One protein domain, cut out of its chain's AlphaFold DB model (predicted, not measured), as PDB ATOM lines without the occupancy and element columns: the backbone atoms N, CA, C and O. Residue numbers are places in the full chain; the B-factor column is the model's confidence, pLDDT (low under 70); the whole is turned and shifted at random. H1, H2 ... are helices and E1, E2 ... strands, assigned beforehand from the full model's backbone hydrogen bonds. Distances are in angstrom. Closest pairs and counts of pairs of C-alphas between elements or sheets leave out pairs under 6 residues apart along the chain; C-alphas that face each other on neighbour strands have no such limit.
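AT A GLANCE: This is residues 193 to 237 of the 237 residues of an uncharacterized protein of Planctomycetes bacterium GWA2_39_15 (UniProt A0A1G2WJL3). With little regular structure, this is a small parallel two-stranded sheet, E1 and E2, with one short helix, H1, over one face, and a long loop, residues 193 to 205, before E1 at one end of a rod. E1, H1 and E2 follow in that order as a strand-helix-strand unit, two parallel strands joined through a helix, with a right-handed crossover. The 45 printed residues, 17 in named elements, are mixed in class, only just compact, close to loose, with a radius of gyration of the C-alphas of 10.8 A and spans of 33 by 15 by 15 A.

IN THESE COORDINATES: E1, residues 206 to 210, begins at C-alpha 206 (30.400, -22.772, 44.858) and is 13.2 A long. E2, residues 229 to 233, is 13.4 A long and ends at C-alpha 233 (32.082, -10.306, 51.112). H1, residues 216 to 222, is 10.1 A long.

HOW THE PARTS SIT: E1 and E2 are parallel at 5 degrees, with N 209 and O 231 2.8 A apart, within hydrogen-bond range. The closest C-alphas of H1 and E1, Thr 217 and Asp 209, are 7.6 A apart, as are those of H1 and E2, Leu 218 and Tyr 230. In H1 every O i to N i+4 pair is within hydrogen-bond range.

THE WHOLE: The C-alphas farthest apart, Asn 197 and Leu 237, are 33.8 A apart. The printed part has no cut and no long link. The model's pLDDT is under 70 at residues 195 to 204 and 236 to 237.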
ATOM      1  N   TYR A 193      17.522 -16.598  48.740       75.44
ATOM      2  CA  TYR A 193      18.592 -17.148  47.888       75.44
ATOM      3  C   TYR A 193      18.526 -18.652  47.562       75.44
ATOM      4  O   TYR A 193      19.256 -19.110  46.683       75.44
ATOM      5  N   LEU A 194      17.647 -19.428  48.204       71.44
ATOM      6  CA  LEU A 194      17.540 -20.876  48.023       71.44
ATOM      7  C   LEU A 194      16.146 -21.267  47.540       71.44
ATOM      8  O   LEU A 194      15.200 -21.380  48.317       71.44
ATOM      9  N   VAL A 195      16.030 -21.534  46.242       63.72
ATOM     10  CA  VAL A 195      14.782 -22.013  45.642       63.72
ATOM     11  C   VAL A 195      14.837 -23.537  45.553       63.72
ATOM     12  O   VAL A 195      15.793 -24.105  45.029       63.72
ATOM     13  N   SER A 196      13.804 -24.223  46.044       56.06
ATOM     14  CA  SER A 196      13.704 -25.691  45.967       56.06
ATOM     15  C   SER A 196      13.641 -26.218  44.526       56.06
ATOM     16  O   SER A 196      13.941 -27.384  44.292       56.06
ATOM     17  N   ASN A 197      13.257 -25.356  43.577       53.78
ATOM     18  CA  ASN A 197      12.891 -25.715  42.206       53.78
ATOM     19  C   ASN A 197      13.877 -25.217  41.133       53.78
ATOM     20  O   ASN A 197      13.636 -25.445  39.949       53.78
ATOM     21  N   THR A 198      14.981 -24.551  41.493       55.28
ATOM     22  CA  THR A 198      16.084 -24.353  40.538       55.28
ATOM     23  C   THR A 198      16.947 -25.612  40.508       55.28
ATOM     24  O   THR A 198      17.188 -26.197  41.565       55.28
ATOM     25  N   PRO A 199      17.427 -26.071  39.334       52.38
ATOM     26  CA  PRO A 199      18.303 -27.233  39.256       52.38
ATOM     27  C   PRO A 199      19.568 -27.001  40.094       52.38
ATOM     28  O   PRO A 199      20.530 -26.379  39.644       52.38
ATOM     29  N   GLN A 200      19.582 -27.540  41.314       53.84
ATOM     30  CA  GLN A 200      20.709 -27.477  42.255       53.84
ATOM     31  C   GLN A 200      21.988 -28.089  41.658       53.84
ATOM     32  O   GLN A 200      23.100 -27.812  42.099       53.84
ATOM     33  N   ASN A 201      21.832 -28.865  40.586       49.09
ATOM     34  CA  ASN A 201      22.864 -29.659  39.938       49.09
ATOM     35  C   ASN A 201      23.988 -28.861  39.253       49.09
ATOM     36  O   ASN A 201      24.918 -29.494  38.757       49.09
ATOM     37  N   LYS A 202      23.950 -27.518  39.189       52.31
ATOM     38  CA  LYS A 202      25.039 -26.741  38.551       52.31
ATOM     39  C   LYS A 202      25.535 -25.482  39.275       52.31
ATOM     40  O   LYS A 202      26.494 -24.895  38.788       52.31
ATOM     41  N   GLY A 203      24.953 -25.066  40.405       54.50
ATOM     42  CA  GLY A 203      25.194 -23.702  40.914       54.50
ATOM     43  C   GLY A 203      25.409 -23.515  42.414       54.50
ATOM     44  O   GLY A 203      25.749 -22.409  42.810       54.50
ATOM     45  N   THR A 204      25.225 -24.536  43.257       63.00
ATOM     46  CA  THR A 204      25.263 -24.337  44.721       63.00
ATOM     47  C   THR A 204      26.520 -24.872  45.399       63.00
ATOM     48  O   THR A 204      26.774 -24.497  46.534       63.00
ATOM     49  N   SER A 205      27.362 -25.681  44.743       76.00
ATOM     50  CA  SER A 205      28.616 -26.152  45.361       76.00
ATOM     51  C   SER A 205      29.653 -25.038  45.532       76.00
ATOM     52  O   SER A 205      30.552 -25.155  46.361       76.00
ATOM     53  N   ARG A 206      29.547 -23.956  44.755       84.94
ATOM     54  CA  ARG A 206      30.400 -22.772  44.858       84.94
ATOM     55  C   ARG A 206      29.502 -21.547  44.962       84.94
ATOM     56  O   ARG A 206      28.755 -21.285  44.029       84.94
ATOM     57  N   PHE A 207      29.572 -20.823  46.072       86.88
ATOM     58  CA  PHE A 207      28.678 -19.699  46.347       86.88
ATOM     59  C   PHE A 207      29.473 -18.419  46.622       86.88
ATOM     60  O   PHE A 207      30.450 -18.446  47.373       86.88
ATOM     61  N   ILE A 208      29.053 -17.316  46.003       90.62
ATOM     62  CA  ILE A 208      29.580 -15.973  46.253       90.62
ATOM     63  C   ILE A 208      28.489 -15.180  46.965       90.62
ATOM     64  O   ILE A 208      27.396 -15.021  46.426       90.62
ATOM     65  N   ASP A 209      28.791 -14.702  48.165       90.94
ATOM     66  CA  ASP A 209      27.858 -14.004  49.042       90.94
ATOM     67  C   ASP A 209      28.270 -12.535  49.181       90.94
ATOM     68  O   ASP A 209      29.160 -12.196  49.961       90.94
ATOM     69  N   CYS A 210      27.682 -11.674  48.351       91.75
ATOM     70  CA  CYS A 210      27.965 -10.239  48.312       91.75
ATOM     71  C   CYS A 210      27.054  -9.487  49.294       91.75
ATOM     72  O   CYS A 210      26.057  -8.893  48.885       91.75
ATOM     73  N   GLY A 211      27.401  -9.541  50.577       89.62
ATOM     74  CA  GLY A 211      26.585  -9.081  51.704       89.62
ATOM     75  C   GLY A 211      26.446 -10.173  52.762       89.62
ATOM     76  O   GLY A 211      25.338 -10.479  53.198       89.62
ATOM     77  N   ALA A 212      27.566 -10.809  53.123       91.00
ATOM     78  CA  ALA A 212      27.573 -11.992  53.978       91.00
ATOM     79  C   ALA A 212      27.087 -11.716  55.409       91.00
ATOM     80  O   ALA A 212      26.767 -12.662  56.130       91.00
ATOM     81  N   TYR A 213      27.046 -10.450  55.833       90.12
ATOM     82  CA  TYR A 213      26.567  -9.980  57.127       90.12
ATOM     83  C   TYR A 213      27.100 -10.812  58.308       90.12
ATOM     84  O   TYR A 213      28.270 -10.713  58.671       90.12
ATOM     85  N   THR A 214      26.263 -11.666  58.910       90.69
ATOM     86  CA  THR A 214      26.633 -12.528  60.057       90.69
ATOM     87  C   THR A 214      26.929 -13.983  59.665       90.69
ATOM     88  O   THR A 214      27.022 -14.875  60.522       90.69
ATOM     89  N   GLY A 215      27.044 -14.245  58.363       90.06
ATOM     90  CA  GLY A 215      27.170 -15.570  57.764       90.06
ATOM     91  C   GLY A 215      25.881 -16.392  57.837       90.06
ATOM     92  O   GLY A 215      25.937 -17.622  57.852       90.06
ATOM     93  N   ASP A 216      24.716 -15.755  57.949       88.88
ATOM     94  CA  ASP A 216      23.408 -16.415  58.012       88.88
ATOM     95  C   ASP A 216      23.057 -17.132  56.702       88.88
ATOM     96  O   ASP A 216      22.599 -18.279  56.739       88.88
ATOM     97  N   THR A 217      23.394 -16.537  55.557       88.06
ATOM     98  CA  THR A 217      23.294 -17.192  54.244       88.06
ATOM     99  C   THR A 217      24.150 -18.461  54.187       88.06
ATOM    100  O   THR A 217      23.642 -19.520  53.810       88.06
ATOM    101  N   LEU A 218      25.412 -18.414  54.645       88.88
ATOM    102  CA  LEU A 218      26.276 -19.601  54.724       88.88
ATOM    103  C   LEU A 218      25.668 -20.692  55.614       88.88
ATOM    104  O   LEU A 218      25.621 -21.854  55.211       88.88
ATOM    105  N   LYS A 219      25.175 -20.332  56.807       89.25
ATOM    106  CA  LYS A 219      24.522 -21.283  57.726       89.25
ATOM    107  C   LYS A 219      23.311 -21.950  57.072       89.25
ATOM    108  O   LYS A 219      23.148 -23.166  57.175       89.25
ATOM    109  N   SER A 220      22.488 -21.176  56.363       84.62
ATOM    110  CA  SER A 220      21.346 -21.700  55.606       84.62
ATOM    111  C   SER A 220      21.796 -22.652  54.490       84.62
ATOM    112  O   SER A 220      21.269 -23.761  54.378       84.62
ATOM    113  N   LEU A 221      22.826 -22.272  53.725       84.06
ATOM    114  CA  LEU A 221      23.407 -23.061  52.635       84.06
ATOM    115  C   LEU A 221      23.918 -24.431  53.093       84.06
ATOM    116  O   LEU A 221      23.473 -25.445  52.552       84.06
ATOM    117  N   ILE A 222      24.801 -24.478  54.098       86.06
ATOM    118  CA  ILE A 222      25.422 -25.732  54.573       86.06
ATOM    119  C   ILE A 222      24.413 -26.680  55.226       86.06
ATOM    120  O   ILE A 222      24.602 -27.890  55.209       86.06
ATOM    121  N   SER A 223      23.321 -26.143  55.781       84.81
ATOM    122  CA  SER A 223      22.261 -26.963  56.381       84.81
ATOM    123  C   SER A 223      21.438 -27.740  55.345       84.81
ATOM    124  O   SER A 223      20.689 -28.645  55.706       84.81
ATOM    125  N   ARG A 224      21.555 -27.383  54.059       77.88
ATOM    126  CA  ARG A 224      20.701 -27.887  52.971       77.88
ATOM    127  C   ARG A 224      21.489 -28.469  51.804       77.88
ATOM    128  O   ARG A 224      20.932 -29.242  51.034       77.88
ATOM    129  N   ASN A 225      22.753 -28.088  51.653       77.19
ATOM    130  CA  ASN A 225      23.583 -28.430  50.506       77.19
ATOM    131  C   ASN A 225      25.008 -28.764  50.943       77.19
ATOM    132  O   ASN A 225      25.510 -28.257  51.944       77.19
ATOM    133  N   THR A 226      25.701 -29.556  50.124       79.88
ATOM    134  CA  THR A 226      27.158 -29.687  50.225       79.88
ATOM    135  C   THR A 226      27.815 -28.537  49.466       79.88
ATOM    136  O   THR A 226      27.747 -28.479  48.238       79.88
ATOM    137  N   ILE A 227      28.457 -27.628  50.198       83.38
ATOM    138  CA  ILE A 227      29.207 -26.500  49.637       83.38
ATOM    139  C   ILE A 227      30.692 -26.871  49.591       83.38
ATOM    140  O   ILE A 227      31.274 -27.243  50.604       83.38
ATOM    141  N   GLN A 228      31.308 -26.775  48.416       86.88
ATOM    142  CA  GLN A 228      32.747 -26.967  48.216       86.88
ATOM    143  C   GLN A 228      33.529 -25.674  48.452       86.88
ATOM    144  O   GLN A 228      34.618 -25.705  49.014       86.88
ATOM    145  N   VAL A 229      32.995 -24.542  47.986       90.25
ATOM    146  CA  VAL A 229      33.634 -23.229  48.109       90.25
ATOM    147  C   VAL A 229      32.585 -22.185  48.463       90.25
ATOM    148  O   VAL A 229      31.558 -22.082  47.801       90.25
ATOM    149  N   TYR A 230      32.865 -21.377  49.477       91.62
ATOM    150  CA  TYR A 230      32.077 -20.199  49.812       91.62
ATOM    151  C   TYR A 230      33.014 -18.997  49.891       91.62
ATOM    152  O   TYR A 230      34.065 -19.075  50.528       91.62
ATOM    153  N   CYS A 231      32.643 -17.906  49.234       93.62
ATOM    154  CA  CYS A 231      33.347 -16.635  49.319       93.62
ATOM    155  C   CYS A 231      32.352 -15.564  49.758       93.62
ATOM    156  O   CYS A 231      31.469 -15.196  48.986       93.62
ATOM    157  N   GLY A 232      32.472 -15.119  51.007       93.44
ATOM    158  CA  GLY A 232      31.645 -14.059  51.569       93.44
ATOM    159  C   GLY A 232      32.366 -12.722  51.538       93.44
ATOM    160  O   GLY A 232      33.527 -12.630  51.937       93.44
ATOM    161  N   PHE A 233      31.661 -11.695  51.084       94.19
ATOM    162  CA  PHE A 233      32.082 -10.306  51.112       94.19
ATOM    163  C   PHE A 233      31.124  -9.548  52.028       94.19
ATOM    164  O   PHE A 233      29.919  -9.580  51.810       94.19
ATOM    165  N   GLU A 234      31.650  -8.866  53.039       92.69
ATOM    166  CA  GLU A 234      30.872  -7.983  53.910       92.69
ATOM    167  C   GLU A 234      31.686  -6.705  54.153       92.69
ATOM    168  O   GLU A 234      32.620  -6.713  54.963       92.69
ATOM    169  N   PRO A 235      31.428  -5.630  53.390       82.56
ATOM    170  CA  PRO A 235      32.142  -4.376  53.551       82.56
ATOM    171  C   PRO A 235      31.581  -3.617  54.762       82.56
ATOM    172  O   PRO A 235      30.708  -2.769  54.613       82.56
ATOM    173  N   GLY A 236      32.088  -3.901  55.962       66.88
ATOM    174  CA  GLY A 236      31.654  -3.167  57.158       66.88
ATOM    175  C   GLY A 236      31.845  -3.847  58.510       66.88
ATOM    176  O   GLY A 236      31.128  -3.492  59.444       66.88
ATOM    177  N   LEU A 237      32.774  -4.802  58.633       52.91
ATOM    178  CA  LEU A 237      33.224  -5.286  59.946       52.91
ATOM    179  C   LEU A 237      34.203  -4.307  60.602       52.91
ATOM    180  O   LEU A 237      35.115  -3.827  59.889       52.91
TER     181      LEU A 237